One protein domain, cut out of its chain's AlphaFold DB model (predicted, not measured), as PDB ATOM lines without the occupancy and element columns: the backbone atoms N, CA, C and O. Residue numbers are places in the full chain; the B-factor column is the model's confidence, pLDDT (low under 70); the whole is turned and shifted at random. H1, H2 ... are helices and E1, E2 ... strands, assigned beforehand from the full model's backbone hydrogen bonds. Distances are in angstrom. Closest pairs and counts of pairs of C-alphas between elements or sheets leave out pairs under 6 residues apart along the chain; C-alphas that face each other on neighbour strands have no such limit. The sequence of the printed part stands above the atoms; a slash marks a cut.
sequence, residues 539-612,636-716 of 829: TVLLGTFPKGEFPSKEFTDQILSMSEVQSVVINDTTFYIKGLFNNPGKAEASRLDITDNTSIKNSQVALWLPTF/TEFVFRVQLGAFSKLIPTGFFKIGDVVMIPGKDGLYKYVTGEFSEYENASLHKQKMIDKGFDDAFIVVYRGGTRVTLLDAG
ATOM      1  N   THR A 539     140.629 150.147 113.876       70.75
ATOM      2  CA  THR A 539     140.134 148.885 114.447       70.75
ATOM      3  C   THR A 539     140.868 148.560 115.748       70.75
ATOM      4  O   THR A 539     141.968 149.062 115.988       70.75
ATOM      5  N   VAL A 540     140.283 147.713 116.600       76.50
ATOM      6  CA  VAL A 540     140.954 147.227 117.814       76.50
ATOM      7  C   VAL A 540     141.560 145.854 117.547       76.50
ATOM      8  O   VAL A 540     140.845 144.855 117.457       76.50
ATOM      9  N   LEU A 541     142.885 145.785 117.464       79.62
ATOM     10  CA  LEU A 541     143.641 144.539 117.417       79.62
ATOM     11  C   LEU A 541     143.554 143.833 118.775       79.62
ATOM     12  O   LEU A 541     144.024 144.346 119.787       79.62
ATOM     13  N   LEU A 542     142.959 142.641 118.790       80.56
ATOM     14  CA  LEU A 542     142.786 141.807 119.984       80.56
ATOM     15  C   LEU A 542     143.998 140.899 120.221       80.56
ATOM     16  O   LEU A 542     144.369 140.644 121.364       80.56
ATOM     17  N   GLY A 543     144.609 140.389 119.148       74.38
ATOM     18  CA  GLY A 543     145.784 139.525 119.238       74.38
ATOM     19  C   GLY A 543     146.275 139.004 117.888       74.38
ATOM     20  O   GLY A 543     145.524 138.947 116.911       74.38
ATOM     21  N   THR A 544     147.546 138.607 117.861       76.62
ATOM     22  CA  THR A 544     148.265 138.105 116.684       76.62
ATOM     23  C   THR A 544     148.826 136.711 116.953       76.62
ATOM     24  O   THR A 544     149.369 136.446 118.024       76.62
ATOM     25  N   PHE A 545     148.679 135.802 115.988       74.81
ATOM     26  CA  PHE A 545     149.063 134.394 116.128       74.81
ATOM     27  C   PHE A 545     149.801 133.908 114.871       74.81
ATOM     28  O   PHE A 545     149.163 133.696 113.832       74.81
ATOM     29  N   PRO A 546     151.139 133.766 114.935       71.56
ATOM     30  CA  PRO A 546     151.959 133.221 113.855       71.56
ATOM     31  C   PRO A 546     151.599 131.783 113.462       71.56
ATOM     32  O   PRO A 546     150.880 131.066 114.159       71.56
ATOM     33  N   LYS A 547     152.148 131.327 112.334       69.94
ATOM     34  CA  LYS A 547     151.876 130.007 111.751       69.94
ATOM     35  C   LYS A 547     152.176 128.846 112.713       69.94
ATOM     36  O   LYS A 547     153.324 128.440 112.870       69.94
ATOM     37  N   GLY A 548     151.124 128.244 113.267       58.53
ATOM     38  CA  GLY A 548     151.217 127.099 114.185       58.53
ATOM     39  C   GLY A 548     151.218 127.477 115.668       58.53
ATOM     40  O   GLY A 548     151.164 126.587 116.515       58.53
ATOM     41  N   GLU A 549     151.213 128.772 115.982       70.06
ATOM     42  CA  GLU A 549     150.758 129.274 117.274       70.06
ATOM     43  C   GLU A 549     149.229 129.392 117.263       70.06
ATOM     44  O   GLU A 549     148.602 129.553 116.213       70.06
ATOM     45  N   PHE A 550     148.611 129.276 118.438       65.12
ATOM     46  CA  PHE A 550     147.158 129.279 118.572       65.12
ATOM     47  C   PHE A 550     146.730 130.112 119.787       65.12
ATOM     48  O   PHE A 550     147.381 130.016 120.833       65.12
ATOM     49  N   PRO A 551     145.626 130.882 119.700       73.38
ATOM     50  CA  PRO A 551     145.033 131.541 120.856       73.38
ATOM     51  C   PRO A 551     144.742 130.558 121.992       73.38
ATOM     52  O   PRO A 551     144.383 129.395 121.781       73.38
ATOM     53  N   SER A 552     144.861 131.043 123.231       72.00
ATOM     54  CA  SER A 552     144.456 130.269 124.403       72.00
ATOM     55  C   SER A 552     142.954 129.957 124.339       72.00
ATOM     56  O   SER A 552     142.188 130.663 123.677       72.00
ATOM     57  N   LYS A 553     142.499 128.911 125.050       62.28
ATOM     58  CA  LYS A 553     141.054 128.622 125.141       62.28
ATOM     59  C   LYS A 553     140.300 129.847 125.672       62.28
ATOM     60  O   LYS A 553     139.288 130.206 125.104       62.28
ATOM     61  N   GLU A 554     140.838 130.493 126.701       72.31
ATOM     62  CA  GLU A 554     140.241 131.659 127.360       72.31
ATOM     63  C   GLU A 554     140.107 132.869 126.420       72.31
ATOM     64  O   GLU A 554     139.037 133.468 126.354       72.31
ATOM     65  N   PHE A 555     141.137 133.158 125.615       77.81
ATOM     66  CA  PHE A 555     141.068 134.162 124.547       77.81
ATOM     67  C   PHE A 555     140.013 133.781 123.500       77.81
ATOM     68  O   PHE A 555     139.152 134.586 123.164       77.81
ATOM     69  N   THR A 556     140.056 132.531 123.023       73.00
ATOM     70  CA  THR A 556     139.153 132.011 121.982       73.00
ATOM     71  C   THR A 556     137.690 132.034 122.422       73.00
ATOM     72  O   THR A 556     136.822 132.394 121.635       73.00
ATOM     73  N   ASP A 557     137.416 131.668 123.676       73.12
ATOM     74  CA  ASP A 557     136.085 131.750 124.272       73.12
ATOM     75  C   ASP A 557     135.611 133.215 124.269       73.12
ATOM     76  O   ASP A 557     134.544 133.519 123.739       73.12
ATOM     77  N   GLN A 558     136.420 134.135 124.811       76.88
ATOM     78  CA  GLN A 558     136.045 135.543 124.969       76.88
ATOM     79  C   GLN A 558     135.732 136.224 123.633       76.88
ATOM     80  O   GLN A 558     134.662 136.827 123.515       76.88
ATOM     81  N   ILE A 559     136.584 136.069 122.610       79.62
ATOM     82  CA  ILE A 559     136.356 136.699 121.297       79.62
ATOM     83  C   ILE A 559     135.101 136.185 120.577       79.62
ATOM     84  O   ILE A 559     134.548 136.891 119.742       79.62
ATOM     85  N   LEU A 560     134.618 134.975 120.890       74.06
ATOM     86  CA  LEU A 560     133.411 134.420 120.265       74.06
ATOM     87  C   LEU A 560     132.116 134.963 120.881       74.06
ATOM     88  O   LEU A 560     131.091 134.979 120.195       74.06
ATOM     89  N   SER A 561     132.185 135.437 122.129       71.00
ATOM     90  CA  SER A 561     131.128 136.188 122.825       71.00
ATOM     91  C   SER A 561     131.209 137.712 122.670       71.00
ATOM     92  O   SER A 561     130.292 138.396 123.107       71.00
ATOM     93  N   MET A 562     132.278 138.251 122.079       74.56
ATOM     94  CA  MET A 562     132.383 139.679 121.752       74.56
ATOM     95  C   MET A 562     131.643 140.005 120.459       74.56
ATOM     96  O   MET A 562     131.614 139.182 119.542       74.56
ATOM     97  N   SER A 563     131.127 141.230 120.373       70.81
ATOM     98  CA  SER A 563     130.535 141.759 119.152       70.81
ATOM     99  C   SER A 563     131.568 142.276 118.158       70.81
ATOM    100  O   SER A 563     132.655 142.707 118.543       70.81
ATOM    101  N   GLU A 564     131.219 142.235 116.870       73.44
ATOM    102  CA  GLU A 564     131.983 142.838 115.759       73.44
ATOM    103  C   GLU A 564     133.419 142.306 115.589       73.44
ATOM    104  O   GLU A 564     134.270 142.970 114.988       73.44
ATOM    105  N   VAL A 565     133.712 141.115 116.117       78.94
ATOM    106  CA  VAL A 565     135.016 140.474 115.932       78.94
ATOM    107  C   VAL A 565     135.080 139.784 114.575       78.94
ATOM    108  O   VAL A 565     134.204 139.001 114.215       78.94
ATOM    109  N   GLN A 566     136.173 140.022 113.857       73.69
ATOM    110  CA  GLN A 566     136.538 139.350 112.612       73.69
ATOM    111  C   GLN A 566     137.992 138.859 112.680       73.69
ATOM    112  O   GLN A 566     138.762 139.235 113.570       73.69
ATOM    113  N   SER A 567     138.382 137.984 111.751       71.44
ATOM    114  CA  SER A 567     139.757 137.476 111.676       71.44
ATOM    115  C   SER A 567     140.342 137.622 110.277       71.44
ATOM    116  O   SER A 567     139.671 137.353 109.280       71.44
ATOM    117  N   VAL A 568     141.609 138.017 110.203       63.09
ATOM    118  CA  VAL A 568     142.331 138.281 108.954       63.09
ATOM    119  C   VAL A 568     143.598 137.432 108.935       63.09
ATOM    120  O   VAL A 568     144.305 137.348 109.936       63.09
ATOM    121  N   VAL A 569     143.885 136.774 107.810       58.50
ATOM    122  CA  VAL A 569     145.085 135.937 107.649       58.50
ATOM    123  C   VAL A 569     146.022 136.602 106.649       58.50
ATOM    124  O   VAL A 569     145.690 136.703 105.469       58.50
ATOM    125  N   ILE A 570     147.193 137.033 107.117       54.41
ATOM    126  CA  ILE A 570     148.216 137.737 106.333       54.41
ATOM    127  C   ILE A 570     149.552 137.036 106.584       54.41
ATOM    128  O   ILE A 570     149.939 136.854 107.735       54.41
ATOM    129  N   ASN A 571     150.265 136.628 105.528       59.41
ATOM    130  CA  ASN A 571     151.580 135.968 105.623       59.41
ATOM    131  C   ASN A 571     151.607 134.790 106.630       59.41
ATOM    132  O   ASN A 571     152.451 134.734 107.523       59.41
ATOM    133  N   ASP A 572     150.628 133.880 106.519       62.22
ATOM    134  CA  ASP A 572     150.366 132.753 107.440       62.22
ATOM    135  C   ASP A 572     150.146 133.119 108.931       62.22
ATOM    136  O   ASP A 572     150.050 132.230 109.779       62.22
ATOM    137  N   THR A 573     150.024 134.406 109.260       66.44
ATOM    138  CA  THR A 573     149.739 134.927 110.605       66.44
ATOM    139  C   THR A 573     148.267 135.324 110.699       66.44
ATOM    140  O   THR A 573     147.729 135.959 109.791       66.44
ATOM    141  N   THR A 574     147.599 134.944 111.790       67.31
ATOM    142  CA  THR A 574     146.200 135.314 112.053       67.31
ATOM    143  C   THR A 574     146.136 136.533 112.964       67.31
ATOM    144  O   THR A 574     146.723 136.534 114.044       67.31
ATOM    145  N   PHE A 575     145.376 137.539 112.546       75.12
ATOM    146  CA  PHE A 575     145.054 138.746 113.297       75.12
ATOM    147  C   PHE A 575     143.576 138.677 113.693       75.12
ATOM    148  O   PHE A 575     142.720 138.466 112.830       75.12
ATOM    149  N   TYR A 576     143.269 138.845 114.978       76.88
ATOM    150  CA  TYR A 576     141.896 139.001 115.469       76.88
ATOM    151  C   TYR A 576     141.648 140.470 115.779       76.88
ATOM    152  O   TYR A 576     142.408 141.058 116.548       76.88
ATOM    153  N   ILE A 577     140.606 141.055 115.192       78.88
ATOM    154  CA  ILE A 577     140.303 142.488 115.300       78.88
ATOM    155  C   ILE A 577     138.814 142.704 115.608       78.88
ATOM    156  O   ILE A 577     137.982 141.906 115.172       78.88
ATOM    157  N   LYS A 578     138.478 143.765 116.349       78.69
ATOM    158  CA  LYS A 578     137.098 144.180 116.652       78.69
ATOM    159  C   LYS A 578     136.775 145.524 116.007       78.69
ATOM    160  O   LYS A 578     137.490 146.501 116.237       78.69
ATOM    161  N   GLY A 579     135.628 145.570 115.328       72.44
ATOM    162  CA  GLY A 579     134.985 146.794 114.854       72.44
ATOM    163  C   GLY A 579     135.754 147.523 113.752       72.44
ATOM    164  O   GLY A 579     136.913 147.218 113.460       72.44
ATOM    165  N   LEU A 580     135.086 148.499 113.142       68.56
ATOM    166  CA  LEU A 580     135.665 149.467 112.213       68.56
ATOM    167  C   LEU A 580     135.133 150.851 112.600       68.56
ATOM    168  O   LEU A 580     133.923 151.071 112.609       68.56
ATOM    169  N   PHE A 581     136.028 151.766 112.960       66.19
ATOM    170  CA  PHE A 581     135.701 153.048 113.579       66.19
ATOM    171  C   PHE A 581     136.230 154.201 112.730       66.19
ATOM    172  O   PHE A 581     137.426 154.271 112.477       66.19
ATOM    173  N   ASN A 582     135.382 155.164 112.374       59.00
ATOM    174  CA  ASN A 582     135.793 156.383 111.661       59.00
ATOM    175  C   ASN A 582     136.494 157.430 112.561       59.00
ATOM    176  O   ASN A 582     136.441 158.624 112.295       59.00
ATOM    177  N   ASN A 583     137.030 157.011 113.710       66.38
ATOM    178  CA  ASN A 583     137.642 157.894 114.699       66.38
ATOM    179  C   ASN A 583     138.514 157.067 115.669       66.38
ATOM    180  O   ASN A 583     138.010 156.078 116.217       66.38
ATOM    181  N   PRO A 584     139.775 157.461 115.935       57.72
ATOM    182  CA  PRO A 584     140.679 156.689 116.789       57.72
ATOM    183  C   PRO A 584     140.224 156.655 118.253       57.72
ATOM    184  O   PRO A 584     140.342 155.617 118.896       57.72
ATOM    185  N   GLY A 585     139.611 157.728 118.767       56.44
ATOM    186  CA  GLY A 585     139.082 157.787 120.134       56.44
ATOM    187  C   GLY A 585     137.944 156.792 120.393       56.44
ATOM    188  O   GLY A 585     137.860 156.219 121.477       56.44
ATOM    189  N   LYS A 586     137.105 156.498 119.385       63.78
ATOM    190  CA  LYS A 586     136.093 155.424 119.477       63.78
ATOM    191  C   LYS A 586     136.734 154.034 119.533       63.78
ATOM    192  O   LYS A 586     136.288 153.186 120.306       63.78
ATOM    193  N   ALA A 587     137.780 153.808 118.736       65.62
ATOM    194  CA  ALA A 587     138.545 152.566 118.791       65.62
ATOM    195  C   ALA A 587     139.236 152.418 120.159       65.62
ATOM    196  O   ALA A 587     139.170 151.349 120.760       65.62
ATOM    197  N   GLU A 588     139.813 153.494 120.698       68.88
ATOM    198  CA  GLU A 588     140.485 153.503 122.001       68.88
ATOM    199  C   GLU A 588     139.509 153.266 123.160       68.88
ATOM    200  O   GLU A 588     139.784 152.445 124.031       68.88
ATOM    201  N   ALA A 589     138.314 153.864 123.127       68.00
ATOM    202  CA  ALA A 589     137.250 153.553 124.080       68.00
ATOM    203  C   ALA A 589     136.867 152.059 124.050       68.00
ATOM    204  O   ALA A 589     136.767 151.423 125.101       68.00
ATOM    205  N   SER A 590     136.735 151.459 122.858       72.38
ATOM    206  CA  SER A 590     136.494 150.013 122.733       72.38
ATOM    207  C   SER A 590     137.707 149.169 123.157       72.38
ATOM    208  O   SER A 590     137.514 148.053 123.640       72.38
ATOM    209  N   ARG A 591     138.943 149.663 123.001       82.31
ATOM    210  CA  ARG A 591     140.171 148.994 123.461       82.31
ATOM    211  C   ARG A 591     140.255 148.985 124.985       82.31
ATOM    212  O   ARG A 591     140.611 147.952 125.554       82.31
ATOM    213  N   LEU A 592     139.913 150.095 125.636       73.38
ATOM    214  CA  LEU A 592     139.884 150.236 127.092       73.38
ATOM    215  C   LEU A 592     138.817 149.334 127.724       73.38
ATOM    216  O   LEU A 592     139.150 148.586 128.638       73.38
ATOM    217  N   ASP A 593     137.594 149.293 127.180       74.81
ATOM    218  CA  ASP A 593     136.553 148.353 127.634       74.81
ATOM    219  C   ASP A 593     137.030 146.888 127.575       74.81
ATOM    220  O   ASP A 593     136.972 146.166 128.574       74.81
ATOM    221  N   ILE A 594     137.609 146.473 126.440       78.00
ATOM    222  CA  ILE A 594     138.227 145.146 126.298       78.00
ATOM    223  C   ILE A 594     139.344 144.947 127.335       78.00
ATOM    224  O   ILE A 594     139.428 143.884 127.958       78.00
ATOM    225  N   THR A 595     140.198 145.954 127.533       75.25
ATOM    226  CA  THR A 595     141.338 145.889 128.458       75.25
ATOM    227  C   THR A 595     140.882 145.733 129.902       75.25
ATOM    228  O   THR A 595     141.497 144.962 130.631       75.25
ATOM    229  N   ASP A 596     139.808 146.390 130.334       73.31
ATOM    230  CA  ASP A 596     139.348 146.339 131.723       73.31
ATOM    231  C   ASP A 596     138.444 145.127 131.987       73.31
ATOM    232  O   ASP A 596     138.727 144.339 132.899       73.31
ATOM    233  N   ASN A 597     137.427 144.907 131.148       71.25
ATOM    234  CA  ASN A 597     136.358 143.931 131.390       71.25
ATOM    235  C   ASN A 597     136.674 142.493 130.927       71.25
ATOM    236  O   ASN A 597     135.898 141.577 131.209       71.25
ATOM    237  N   THR A 598     137.811 142.251 130.260       75.19
ATOM    238  CA  THR A 598     138.176 140.929 129.697       75.19
ATOM    239  C   THR A 598     139.582 140.474 130.124       75.19
ATOM    240  O   THR A 598     140.282 141.191 130.844       75.19
ATOM    241  N   SER A 599     140.040 139.281 129.713       76.12
ATOM    242  CA  SER A 599     141.443 138.870 129.918       76.12
ATOM    243  C   SER A 599     142.393 139.373 128.823       76.12
ATOM    244  O   SER A 599     143.600 139.154 128.923       76.12
ATOM    245  N   ILE A 600     141.886 140.025 127.771       79.38
ATOM    246  CA  ILE A 600     142.681 140.530 126.645       79.38
ATOM    247  C   ILE A 600     143.339 141.860 127.042       79.38
ATOM    248  O   ILE A 600     142.905 142.937 126.654       79.38
ATOM    249  N   LYS A 601     144.403 141.782 127.850       73.81
ATOM    250  CA  LYS A 601     145.127 142.961 128.370       73.81
ATOM    251  C   LYS A 601     146.117 143.596 127.378       73.81
ATOM    252  O   LYS A 601     146.658 144.655 127.669       73.81
ATOM    253  N   ASN A 602     146.352 142.957 126.228       71.44
ATOM    254  CA  ASN A 602     147.325 143.389 125.214       71.44
ATOM    255  C   ASN A 602     146.650 143.918 123.929       71.44
ATOM    256  O   ASN A 602     147.273 143.898 122.867       71.44
ATOM    257  N   SER A 603     145.380 144.331 123.997       79.56
ATOM    258  CA  SER A 603     144.683 144.923 122.852       79.56
ATOM    259  C   SER A 603     145.266 146.296 122.495       79.56
ATOM    260  O   SER A 603     145.743 147.026 123.367       79.56
ATOM    261  N   GLN A 604     145.238 146.641 121.206       75.25
ATOM    262  CA  GLN A 604     145.843 147.849 120.624       75.25
ATOM    263  C   GLN A 604     144.881 148.485 119.614       75.25
ATOM    264  O   GLN A 604     144.184 147.761 118.906       75.25
ATOM    265  N   VAL A 605     144.850 149.814 119.509       67.19
ATOM    266  CA  VAL A 605     144.236 150.485 118.351       67.19
ATOM    267  C   VAL A 605     145.202 150.394 117.171       67.19
ATOM    268  O   VAL A 605     146.408 150.569 117.333       67.19
ATOM    269  N   ALA A 606     144.675 150.104 115.985       61.12
ATOM    270  CA  ALA A 606     145.426 150.056 114.739       61.12
ATOM    271  C   ALA A 606     144.637 150.736 113.614       61.12
ATOM    272  O   ALA A 606     143.407 150.647 113.571       61.12
ATOM    273  N   LEU A 607     145.340 151.380 112.682       55.66
ATOM    274  CA  LEU A 607     144.734 151.883 111.451       55.66
ATOM    275  C   LEU A 607     144.331 150.689 110.568       55.66
ATOM    276  O   LEU A 607     145.144 149.806 110.281       55.66
ATOM    277  N   TRP A 608     143.067 150.638 110.155       52.19
ATOM    278  CA  TRP A 608     142.524 149.604 109.280       52.19
ATOM    279  C   TRP A 608     142.705 149.998 107.816       52.19
ATOM    280  O   TRP A 608     141.847 150.620 107.190       52.19
ATOM    281  N   LEU A 609     143.832 149.577 107.254       49.59
ATOM    282  CA  LEU A 609     144.087 149.648 105.822       49.59
ATOM    283  C   LEU A 609     143.652 148.313 105.179       49.59
ATOM    284  O   LEU A 609     144.178 147.269 105.582       49.59
ATOM    285  N   PRO A 610     142.735 148.298 104.183       39.28
ATOM    286  CA  PRO A 610     142.248 147.066 103.537       39.28
ATOM    287  C   PRO A 610     143.365 146.166 102.982       39.28
ATOM    288  O   PRO A 610     143.222 144.945 102.908       39.28
ATOM    289  N   THR A 611     144.497 146.781 102.653       40.38
ATOM    290  CA  THR A 611     145.814 146.166 102.508       40.38
ATOM    291  C   THR A 611     146.847 147.139 103.066       40.38
ATOM    292  O   THR A 611     146.968 148.204 102.483       40.38
ATOM    293  N   PHE A 612     147.618 146.802 104.111       38.84
ATOM    294  CA  PHE A 612     148.989 147.331 104.270       38.84
ATOM    295  C   PHE A 612     149.850 146.569 105.298       38.84
ATOM    296  O   PHE A 612     149.499 145.505 105.808       38.84
ATOM    297  N   THR A 636     125.797 137.062 130.123       51.12
ATOM    298  CA  THR A 636     124.871 135.958 130.398       51.12
ATOM    299  C   THR A 636     123.948 135.599 129.229       51.12
ATOM    300  O   THR A 636     123.277 134.562 129.321       51.12
ATOM    301  N   GLU A 637     123.935 136.365 128.132       66.75
ATOM    302  CA  GLU A 637     123.112 136.087 126.941       66.75
ATOM    303  C   GLU A 637     123.712 135.013 126.007       66.75
ATOM    304  O   GLU A 637     124.848 134.559 126.178       66.75
ATOM    305  N   PHE A 638     122.910 134.548 125.040       77.69
ATOM    306  CA  PHE A 638     123.305 133.543 124.049       77.69
ATOM    307  C   PHE A 638     123.652 134.207 122.710       77.69
ATOM    308  O   PHE A 638     122.795 134.826 122.086       77.69
ATOM    309  N   VAL A 639     124.883 134.010 122.234       80.75
ATOM    310  CA  VAL A 639     125.343 134.499 120.927       80.75
ATOM    311  C   VAL A 639     125.281 133.358 119.914       80.75
ATOM    312  O   VAL A 639     126.012 132.369 120.024       80.75
ATOM    313  N   PHE A 640     124.411 133.486 118.918       81.06
ATOM    314  CA  PHE A 640     124.293 132.569 117.788       81.06
ATOM    315  C   PHE A 640     125.173 133.049 116.621       81.06
ATOM    316  O   PHE A 640     125.133 134.217 116.237       81.06
ATOM    317  N   ARG A 641     125.940 132.134 116.019       87.31
ATOM    318  CA  ARG A 641     126.725 132.349 114.786       87.31
ATOM    319  C   ARG A 641     126.487 131.188 113.812       87.31
ATOM    320  O   ARG A 641     125.990 130.137 114.216       87.31
ATOM    321  N   VAL A 642     126.847 131.327 112.541       86.19
ATOM    322  CA  VAL A 642     126.719 130.269 111.519       86.19
ATOM    323  C   VAL A 642     128.099 129.719 111.173       86.19
ATOM    324  O   VAL A 642     128.947 130.452 110.683       86.19
ATOM    325  N   GLN A 643     128.346 128.429 111.411       85.94
ATOM    326  CA  GLN A 643     129.580 127.763 110.987       85.94
ATOM    327  C   GLN A 643     129.497 127.423 109.491       85.94
ATOM    328  O   GLN A 643     128.598 126.691 109.088       85.94
ATOM    329  N   LEU A 644     130.439 127.935 108.694       81.69
ATOM    330  CA  LEU A 644     130.561 127.715 107.243       81.69
ATOM    331  C   LEU A 644     131.284 126.407 106.891       81.69
ATOM    332  O   LEU A 644     131.071 125.848 105.820       81.69
ATOM    333  N   GLY A 645     132.176 125.933 107.766       76.44
ATOM    334  CA  GLY A 645     132.964 124.724 107.524       76.44
ATOM    335  C   GLY A 645     134.034 124.464 108.585       76.44
ATOM    336  O   GLY A 645     134.231 125.263 109.506       76.44
ATOM    337  N   ALA A 646     134.717 123.325 108.460       73.69
ATOM    338  CA  ALA A 646     135.844 122.923 109.299       73.69
ATOM    339  C   ALA A 646     136.896 122.208 108.436       73.69
ATOM    340  O   ALA A 646     136.619 121.154 107.870       73.69
ATOM    341  N   PHE A 647     138.097 122.777 108.328       70.88
ATOM    342  CA  PHE A 647     139.098 122.376 107.337       70.88
ATOM    343  C   PHE A 647     140.411 121.952 108.002       70.88
ATOM    344  O   PHE A 647     140.836 122.543 108.990       70.88
ATOM    345  N   SER A 648     141.104 120.963 107.437       63.00
ATOM    346  CA  SER A 648     142.414 120.482 107.919       63.00
ATOM    347  C   SER A 648     143.603 121.365 107.505       63.00
ATOM    348  O   SER A 648     144.757 121.028 107.764       63.00
ATOM    349  N   LYS A 649     143.337 122.496 106.842       71.69
ATOM    350  CA  LYS A 649     144.314 123.511 106.433       71.69
ATOM    351  C   LYS A 649     143.741 124.898 106.707       71.69
ATOM    352  O   LYS A 649     142.532 125.089 106.587       71.69
ATOM    353  N   LEU A 650     144.613 125.851 107.028       62.94
ATOM    354  CA  LEU A 650     144.242 127.256 107.160       62.94
ATOM    355  C   LEU A 650     143.858 127.814 105.780       62.94
ATOM    356  O   LEU A 650     144.650 127.767 104.840       62.94
ATOM    357  N   ILE A 651     142.638 128.331 105.673       70.69
ATOM    358  CA  ILE A 651     142.108 129.068 104.520       70.69
ATOM    359  C   ILE A 651     142.079 130.567 104.884       70.69
ATOM    360  O   ILE A 651     141.565 130.909 105.957       70.69
ATOM    361  N   PRO A 652     142.598 131.482 104.043       68.69
ATOM    362  CA  PRO A 652     142.469 132.920 104.278       68.69
ATOM    363  C   PRO A 652     141.001 133.358 104.268       68.69
ATOM    364  O   PRO A 652     140.249 132.970 103.377       68.69
ATOM    365  N   THR A 653     140.574 134.186 105.220       62.53
ATOM    366  CA  THR A 653     139.151 134.547 105.392       62.53
ATOM    367  C   THR A 653     138.541 135.272 104.187       62.53
ATOM    368  O   THR A 653     137.394 135.004 103.832       62.53
ATOM    369  N   GLY A 654     139.326 136.068 103.454       61.88
ATOM    370  CA  GLY A 654     138.893 136.685 102.193       61.88
ATOM    371  C   GLY A 654     138.469 135.692 101.093       61.88
ATOM    372  O   GLY A 654     137.697 136.058 100.208       61.88
ATOM    373  N   PHE A 655     138.891 134.420 101.163       61.59
ATOM    374  CA  PHE A 655     138.462 133.364 100.232       61.59
ATOM    375  C   PHE A 655     136.938 133.172 100.223       61.59
ATOM    376  O   PHE A 655     136.352 132.924  99.171       61.59
ATOM    377  N   PHE A 656     136.292 133.323 101.383       62.62
ATOM    378  CA  PHE A 656     134.858 133.083 101.555       62.62
ATOM    379  C   PHE A 656     133.973 134.202 100.979       62.62
ATOM    380  O   PHE A 656     132.768 134.002 100.846       62.62
ATOM    381  N   LYS A 657     134.546 135.365 100.620       72.75
ATOM    382  CA  LYS A 657     133.826 136.552 100.097       72.75
ATOM    383  C   LYS A 657     132.635 136.975 100.977       72.75
ATOM    384  O   LYS A 657     131.566 137.362 100.498       72.75
ATOM    385  N   ILE A 658     132.846 136.881 102.284       71.06
ATOM    386  CA  ILE A 658     131.964 137.313 103.370       71.06
ATOM    387  C   ILE A 658     132.856 138.131 104.316       71.06
ATOM    388  O   ILE A 658     134.012 137.756 104.512       71.06
ATOM    389  N   GLY A 659     132.373 139.267 104.828       62.84
ATOM    390  CA  GLY A 659     133.213 140.187 105.612       62.84
ATOM    391  C   GLY A 659     133.444 139.709 107.046       62.84
ATOM    392  O   GLY A 659     134.560 139.709 107.545       62.84
ATOM    393  N   ASP A 660     132.384 139.221 107.677       77.44
ATOM    394  CA  ASP A 660     132.256 138.919 109.103       77.44
ATOM    395  C   ASP A 660     132.758 137.512 109.506       77.44
ATOM    396  O   ASP A 660     132.180 136.855 110.373       77.44
ATOM    397  N   VAL A 661     133.832 137.020 108.872       81.06
ATOM    398  CA  VAL A 661     134.324 135.643 109.074       81.06
ATOM    399  C   VAL A 661     135.368 135.546 110.196       81.06
ATOM    400  O   VAL A 661     136.468 136.105 110.127       81.06
ATOM    401  N   VAL A 662     135.062 134.723 111.202       78.56
ATOM    402  CA  VAL A 662     135.951 134.363 112.316       78.56
ATOM    403  C   VAL A 662     136.471 132.934 112.146       78.56
ATOM    404  O   VAL A 662     135.704 131.971 112.077       78.56
ATOM    405  N   MET A 663     137.794 132.788 112.121       80.25
ATOM    406  CA  MET A 663     138.511 131.514 112.119       80.25
ATOM    407  C   MET A 663     138.826 131.079 113.558       80.25
ATOM    408  O   MET A 663     139.383 131.839 114.348       80.25
ATOM    409  N   ILE A 664     138.493 129.835 113.890       69.19
ATOM    410  CA  ILE A 664     138.646 129.217 115.210       69.19
ATOM    411  C   ILE A 664     139.510 127.951 115.066       69.19
ATOM    412  O   ILE A 664     139.067 126.987 114.431       69.19
ATOM    413  N   PRO A 665     140.705 127.871 115.674       58.69
ATOM    414  CA  PRO A 665     141.485 126.639 115.677       58.69
ATOM    415  C   PRO A 665     140.876 125.604 116.632       58.69
ATOM    416  O   PRO A 665     140.743 125.816 117.839       58.69
ATOM    417  N   GLY A 666     140.492 124.451 116.092       58.44
ATOM    418  CA  GLY A 666     139.952 123.331 116.853       58.44
ATOM    419  C   GLY A 666     141.033 122.428 117.451       58.44
ATOM    420  O   GLY A 666     142.049 122.137 116.823       58.44
ATOM    421  N   LYS A 667     140.774 121.893 118.655       46.50
ATOM    422  CA  LYS A 667     141.640 120.904 119.343       46.50
ATOM    423  C   LYS A 667     141.784 119.561 118.605       46.50
ATOM    424  O   LYS A 667     142.585 118.723 118.998       46.50
ATOM    425  N   ASP A 668     140.981 119.366 117.570       52.19
ATOM    426  CA  ASP A 668     140.983 118.273 116.602       52.19
ATOM    427  C   ASP A 668     141.881 118.549 115.376       52.19
ATOM    428  O   ASP A 668     141.917 117.740 114.454       52.19
ATOM    429  N   GLY A 669     142.614 119.670 115.354       58.34
ATOM    430  CA  GLY A 669     143.472 120.064 114.230       58.34
ATOM    431  C   GLY A 669     142.705 120.666 113.047       58.34
ATOM    432  O   GLY A 669     143.248 120.748 111.947       58.34
ATOM    433  N   LEU A 670     141.445 121.065 113.259       60.59
ATOM    434  CA  LEU A 670     140.574 121.629 112.227       60.59
ATOM    435  C   LEU A 670     140.347 123.128 112.447       60.59
ATOM    436  O   LEU A 670     139.849 123.541 113.494       60.59
ATOM    437  N   TYR A 671     140.637 123.928 111.427       68.69
ATOM    438  CA  TYR A 671     140.318 125.350 111.352       68.69
ATOM    439  C   TYR A 671     138.824 125.499 111.030       68.69
ATOM    440  O   TYR A 671     138.368 125.114 109.951       68.69
ATOM    441  N   LYS A 672     138.040 125.994 111.990       77.12
ATOM    442  CA  LYS A 672     136.580 126.146 111.906       77.12
ATOM    443  C   LYS A 672     136.229 127.590 111.605       77.12
ATOM    444  O   LYS A 672     136.732 128.483 112.270       77.12
ATOM    445  N   TYR A 673     135.358 127.811 110.632       82.62
ATOM    446  CA  TYR A 673     135.003 129.153 110.177       82.62
ATOM    447  C   TYR A 673     133.557 129.431 110.545       82.62
ATOM    448  O   TYR A 673     132.678 128.641 110.196       82.62
ATOM    449  N   VAL A 674     133.316 130.523 111.265       83.31
ATOM    450  CA  VAL A 674     131.977 131.018 111.601       83.31
ATOM    451  C   VAL A 674     131.777 132.420 111.041       83.31
ATOM    452  O   VAL A 674     132.741 133.146 110.828       83.31
ATOM    453  N   THR A 675     130.526 132.786 110.802       86.25
ATOM    454  CA  THR A 675     130.106 134.094 110.301       86.25
ATOM    455  C   THR A 675     128.781 134.485 110.952       86.25
ATOM    456  O   THR A 675     128.042 133.624 111.447       86.25
ATOM    457  N   GLY A 676     128.472 135.771 110.958       80.12
ATOM    458  CA  GLY A 676     127.270 136.338 111.541       80.12
ATOM    459  C   GLY A 676     127.304 136.384 113.065       80.12
ATOM    460  O   GLY A 676     128.128 135.749 113.734       80.12
ATOM    461  N   GLU A 677     126.373 137.153 113.617       82.69
ATOM    462  CA  GLU A 677     126.200 137.336 115.050       82.69
ATOM    463  C   GLU A 677     124.761 137.736 115.355       82.69
ATOM    464  O   GLU A 677     124.253 138.706 114.793       82.69
ATOM    465  N   PHE A 678     124.088 136.968 116.208       82.75
ATOM    466  CA  PHE A 678     122.671 137.160 116.503       82.75
ATOM    467  C   PHE A 678     122.386 136.787 117.957       82.75
ATOM    468  O   PHE A 678     122.807 135.725 118.409       82.75
ATOM    469  N   SER A 679     121.612 137.605 118.666       77.94
ATOM    470  CA  SER A 679     121.010 137.247 119.960       77.94
ATOM    471  C   SER A 679     119.810 136.296 119.808       77.94
ATOM    472  O   SER A 679     119.428 135.602 120.747       77.94
ATOM    473  N   GLU A 680     119.227 136.219 118.606       77.62
ATOM    474  CA  GLU A 680     118.030 135.428 118.305       77.62
ATOM    475  C   GLU A 680     118.296 134.324 117.272       77.62
ATOM    476  O   GLU A 680     118.853 134.556 116.192       77.62
ATOM    477  N   TYR A 681     117.794 133.119 117.558       78.62
ATOM    478  CA  TYR A 681     117.914 131.953 116.678       78.62
ATOM    479  C   TYR A 681     117.262 132.152 115.297       78.62
ATOM    480  O   TYR A 681     117.776 131.646 114.300       78.62
ATOM    481  N   GLU A 682     116.148 132.888 115.203       76.94
ATOM    482  CA  GLU A 682     115.461 133.110 113.921       76.94
ATOM    483  C   GLU A 682     116.325 133.933 112.949       76.94
ATOM    484  O   GLU A 682     116.450 133.572 111.777       76.94
ATOM    485  N   ASN A 683     117.033 134.954 113.445       74.94
ATOM    486  CA  ASN A 683     117.964 135.750 112.641       74.94
ATOM    487  C   ASN A 683     119.195 134.931 112.210       74.94
ATOM    488  O   ASN A 683     119.596 134.992 111.044       74.94
ATOM    489  N   ALA A 684     119.723 134.074 113.092       76.81
ATOM    490  CA  ALA A 684     120.771 133.112 112.739       76.81
ATOM    491  C   ALA A 684     120.308 132.086 111.686       76.81
ATOM    492  O   ALA A 684     121.083 131.700 110.811       76.81
ATOM    493  N   SER A 685     119.037 131.676 111.720       72.94
ATOM    494  CA  SER A 685     118.422 130.792 110.721       72.94
ATOM    495  C   SER A 685     118.284 131.474 109.356       72.94
ATOM    496  O   SER A 685     118.671 130.899 108.337       72.94
ATOM    497  N   LEU A 686     117.839 132.735 109.322       80.19
ATOM    498  CA  LEU A 686     117.811 133.537 108.094       80.19
ATOM    499  C   LEU A 686     119.217 133.759 107.517       80.19
ATOM    500  O   LEU A 686     119.390 133.715 106.300       80.19
ATOM    501  N   HIS A 687     120.233 133.966 108.360       78.62
ATOM    502  CA  HIS A 687     121.617 134.070 107.896       78.62
ATOM    503  C   HIS A 687     122.167 132.718 107.409       78.62
ATOM    504  O   HIS A 687     122.820 132.689 106.371       78.62
ATOM    505  N   LYS A 688     121.848 131.588 108.067       83.94
ATOM    506  CA  LYS A 688     122.199 130.238 107.581       83.94
ATOM    507  C   LYS A 688     121.679 130.010 106.162       83.94
ATOM    508  O   LYS A 688     122.456 129.574 105.318       83.94
ATOM    509  N   GLN A 689     120.409 130.322 105.887       73.06
ATOM    510  CA  GLN A 689     119.853 130.149 104.537       73.06
ATOM    511  C   GLN A 689     120.616 130.996 103.510       73.06
ATOM    512  O   GLN A 689     121.082 130.452 102.518       73.06
ATOM    513  N   LYS A 690     120.909 132.270 103.820       77.00
ATOM    514  CA  LYS A 690     121.752 133.135 102.966       77.00
ATOM    515  C   LYS A 690     123.173 132.602 102.725       77.00
ATOM    516  O   LYS A 690     123.822 133.067 101.791       77.00
ATOM    517  N   MET A 691     123.694 131.708 103.571       77.44
ATOM    518  CA  MET A 691     124.987 131.048 103.346       77.44
ATOM    519  C   MET A 691     124.835 129.795 102.476       77.44
ATOM    520  O   MET A 691     125.649 129.594 101.580       77.44
ATOM    521  N   ILE A 692     123.765 129.014 102.649       68.50
ATOM    522  CA  ILE A 692     123.411 127.918 101.729       68.50
ATOM    523  C   ILE A 692     123.174 128.477 100.314       68.50
ATOM    524  O   ILE A 692     123.791 128.008  99.366       68.50
ATOM    525  N   ASP A 693     122.424 129.577 100.181       69.31
ATOM    526  CA  ASP A 693     122.211 130.307  98.917       69.31
ATOM    527  C   ASP A 693     123.523 130.806  98.262       69.31
ATOM    528  O   ASP A 693     123.550 131.126  97.073       69.31
ATOM    529  N   LYS A 694     124.621 130.892  99.030       64.62
ATOM    530  CA  LYS A 694     125.977 131.247  98.572       64.62
ATOM    531  C   LYS A 694     126.882 130.031  98.297       64.62
ATOM    532  O   LYS A 694     128.052 130.226  97.975       64.62
ATOM    533  N   GLY A 695     126.371 128.803  98.412       64.75
ATOM    534  CA  GLY A 695     127.120 127.558  98.197       64.75
ATOM    535  C   GLY A 695     127.777 126.967  99.452       64.75
ATOM    536  O   GLY A 695     128.701 126.164  99.334       64.75
ATOM    537  N   PHE A 696     127.334 127.352 100.653       71.31
ATOM    538  CA  PHE A 696     127.748 126.728 101.916       71.31
ATOM    539  C   PHE A 696     126.670 125.753 102.411       71.31
ATOM    540  O   PHE A 696     126.039 125.985 103.440       71.31
ATOM    541  N   ASP A 697     126.447 124.665 101.671       64.12
ATOM    542  CA  ASP A 697     125.360 123.698 101.917       64.12
ATOM    543  C   ASP A 697     125.389 123.096 103.338       64.12
ATOM    544  O   ASP A 697     124.354 122.965 103.997       64.12
ATOM    545  N   ASP A 698     126.592 122.811 103.847       63.12
ATOM    546  CA  ASP A 698     126.841 122.291 105.199       63.12
ATOM    547  C   ASP A 698     126.647 123.338 106.322       63.12
ATOM    548  O   ASP A 698     126.804 123.010 107.501       63.12
ATOM    549  N   ALA A 699     126.314 124.599 106.012       76.94
ATOM    550  CA  ALA A 699     126.287 125.675 107.004       76.94
ATOM    551  C   ALA A 699     125.298 125.399 108.149       76.94
ATOM    552  O   ALA A 699     124.120 125.119 107.915       76.94
ATOM    553  N   PHE A 700     125.725 125.526 109.409       76.12
ATOM    554  CA  PHE A 700     124.869 125.245 110.571       76.12
ATOM    555  C   PHE A 700     125.056 126.235 111.724       76.12
ATOM    556  O   PHE A 700     126.120 126.820 111.905       76.12
ATOM    557  N   ILE A 701     124.003 126.422 112.522       79.25
ATOM    558  CA  ILE A 701     124.006 127.375 113.638       79.25
ATOM    559  C   ILE A 701     124.783 126.784 114.821       79.25
ATOM    560  O   ILE A 701     124.524 125.664 115.266       79.25
ATOM    561  N   VAL A 702     125.713 127.569 115.350       78.62
ATOM    562  CA  VAL A 702     126.417 127.351 116.616       78.62
ATOM    563  C   VAL A 702     125.982 128.412 117.622       78.62
ATOM    564  O   VAL A 702     125.626 129.522 117.236       78.62
ATOM    565  N   VAL A 703     126.002 128.075 118.910       81.12
ATOM    566  CA  VAL A 703     125.603 128.989 119.987       81.12
ATOM    567  C   VAL A 703     126.640 128.988 121.107       81.12
ATOM    568  O   VAL A 703     127.180 127.939 121.475       81.12
ATOM    569  N   TYR A 704     126.926 130.174 121.632       76.75
ATOM    570  CA  TYR A 704     127.901 130.439 122.683       76.75
ATOM    571  C   TYR A 704     127.231 131.165 123.851       76.75
ATOM    572  O   TYR A 704     126.282 131.921 123.654       76.75
ATOM    573  N   ARG A 705     127.728 130.940 125.068       73.31
ATOM    574  CA  ARG A 705     127.305 131.643 126.286       73.31
ATOM    575  C   ARG A 705     128.495 131.769 127.231       73.31
ATOM    576  O   ARG A 705     129.140 130.758 127.513       73.31
ATOM    577  N   GLY A 706     128.805 132.980 127.702       62.09
ATOM    578  CA  GLY A 706     130.022 133.225 128.495       62.09
ATOM    579  C   GLY A 706     131.281 132.701 127.791       62.09
ATOM    580  O   GLY A 706     132.054 131.937 128.370       62.09
ATOM    581  N   GLY A 707     131.378 132.964 126.483       59.03
ATOM    582  CA  GLY A 707     132.405 132.463 125.564       59.03
ATOM    583  C   GLY A 707     132.407 130.953 125.265       59.03
ATOM    584  O   GLY A 707     132.955 130.516 124.256       59.03
ATOM    585  N   THR A 708     131.766 130.114 126.082       62.50
ATOM    586  CA  THR A 708     131.760 128.657 125.875       62.50
ATOM    587  C   THR A 708     130.662 128.234 124.896       62.50
ATOM    588  O   THR A 708     129.511 128.648 125.024       62.50
ATOM    589  N   ARG A 709     130.991 127.361 123.930       65.00
ATOM    590  CA  ARG A 709     129.994 126.734 123.043       65.00
ATOM    591  C   ARG A 709     129.048 125.841 123.848       65.00
ATOM    592  O   ARG A 709     129.499 124.911 124.515       65.00
ATOM    593  N   VAL A 710     127.751 126.081 123.709       69.94
ATOM    594  CA  VAL A 710     126.664 125.294 124.314       69.94
ATOM    595  C   VAL A 710     125.851 124.586 123.221       69.94
ATOM    596  O   VAL A 710     126.131 124.747 122.028       69.94
ATOM    597  N   THR A 711     124.884 123.743 123.584       68.06
ATOM    598  CA  THR A 711     123.951 123.167 122.603       68.06
ATOM    599  C   THR A 711     122.751 124.088 122.378       68.06
ATOM    600  O   THR A 711     122.407 124.906 123.228       68.06
ATOM    601  N   LEU A 712     122.064 123.925 121.242       69.69
ATOM    602  CA  LEU A 712     120.800 124.625 120.980       69.69
ATOM    603  C   LEU A 712     119.735 124.304 122.048       69.69
ATOM    604  O   LEU A 712     118.954 125.179 122.410       69.69
ATOM    605  N   LEU A 713     119.768 123.094 122.621       64.56
ATOM    606  CA  LEU A 713     118.887 122.679 123.714       64.56
ATOM    607  C   LEU A 713     119.184 123.436 125.022       64.56
ATOM    608  O   LEU A 713     118.251 123.846 125.708       64.56
ATOM    609  N   ASP A 714     120.462 123.680 125.339       66.06
ATOM    610  CA  ASP A 714     120.867 124.508 126.490       66.06
ATOM    611  C   ASP A 714     120.448 125.979 126.315       66.06
ATOM    612  O   ASP A 714     120.202 126.678 127.298       66.06
ATOM    613  N   ALA A 715     120.331 126.434 125.061       67.38
ATOM    614  CA  ALA A 715     119.774 127.730 124.669       67.38
ATOM    615  C   ALA A 715     118.232 127.744 124.572       67.38
ATOM    616  O   ALA A 715     117.648 128.728 124.126       67.38
ATOM    617  N   GLY A 716     117.552 126.663 124.975       67.69
ATOM    618  CA  GLY A 716     116.089 126.556 124.958       67.69
ATOM    619  C   GLY A 716     115.463 126.354 123.571       67.69
ATOM    620  O   GLY A 716     114.238 126.373 123.456       67.69
TER     621      GLY A 716
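AT A GLANCE: This is residues 539 to 612 and 636 to 716 of the 829 residues of an uncharacterized protein of Flavobacteriales bacterium (UniProt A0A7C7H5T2). Two lobes stand next to each other, each a strongly twisted antiparallel sheet with a long helix packed over it: E2, E3, E1, E4 with H2 in one, and the curled E6, E7, E5, E8, E9 with H4 in the other. H1 fills the place between the lobes, where edge strands E2 and E6 also come together, with short H3 close by. The 155 printed residues hold four named helices and nine named strands, in the order E1 H1 E2 E3 H2 E4 E5 H3 E6 E7 H4 E8 E9, of mixed class. The whole is compact and rounded, with a radius of gyration of the C-alphas of 15.2 A and spans of 38 by 35 by 30 A.

IN THESE COORDINATES: Find C-alpha 539 at (140.134, 148.885, 114.447); from there E1 runs to 545. Next come H1, residues 553 to 561, E2, 565 to 570, and E3, 573 to 581, 23.1 A long, which bends by 61 degrees at residue 578. H2, 584 to 597, is 19.9 A long; E4 is 604 to 607. Past the cut, E5, 638 to 647, is 25.6 A long and bends by 64 degrees at residue 644. H3 is 653 to 656, E6 662 to 665, and E7 671 to 678, 21.9 A long. H4, 681 to 692, is 16.4 A long and starts at C-alpha (117.914, 131.953, 116.678). E8 is 700 to 705; E9, 708 to 710, ends at C-alpha (126.664, 125.294, 124.314).

HOW THE PARTS SIT: In the first sheet look for N 539 and O 606, 2.8 A, between E1 and E4, N 542 and O 576, 2.8 A, between E1 and E3, and N 568 and O 575, 2.9 A, in the hairpin of E2 and E3. H1 and H2 are on the same face, making two layers; H2's height over the sheet is 8.6 A, and its closest C-alpha pair with E4 is Glu 588 and Val 605, 6.0 A. Between the sheets, C-alphas Ser 567 of E2 and Val 662 of E6 are closest, 5.0 A. H3 only grazes both sheets. In the second sheet see N 664 and O 672, 2.7 A, in the hairpin E6 and E7, N 642 and O 675, 2.8 A, between E5 and E7, N 641 and O 702, 2.9 A, between E5 and E8, and N 705 and O 708, 2.9 A, in the hairpin E8 and E9. H4 lies over E5 at a height of 8.0 A, closest at C-alphas Val 642 and Lys 688, 6.0 A; H1 is on the other face, making three layers. E1, H1, E2; E3, H2, E4; E5, H3, E6; and E7, H4, E8 are split strand-helix-strand units, two strands running the same way with another between them, each crossover right-handed. In H1, H2 and H4 every O i to N i+4 pair is within hydrogen-bond range; H3 is too short for one.

THE WHOLE: The C-alphas farthest apart, Phe 612 and Gly 716, are 44.1 A apart. Residues 613 to 635 are not printed, and C-alphas 612 and 636 stand 37.3 A apart across the cut. Of the links printed whole, none is long. Mean pLDDT of the printed part is 70.4; 64 residues are under 70, among them 580 to 589, 605 to 612 and 706 to 716.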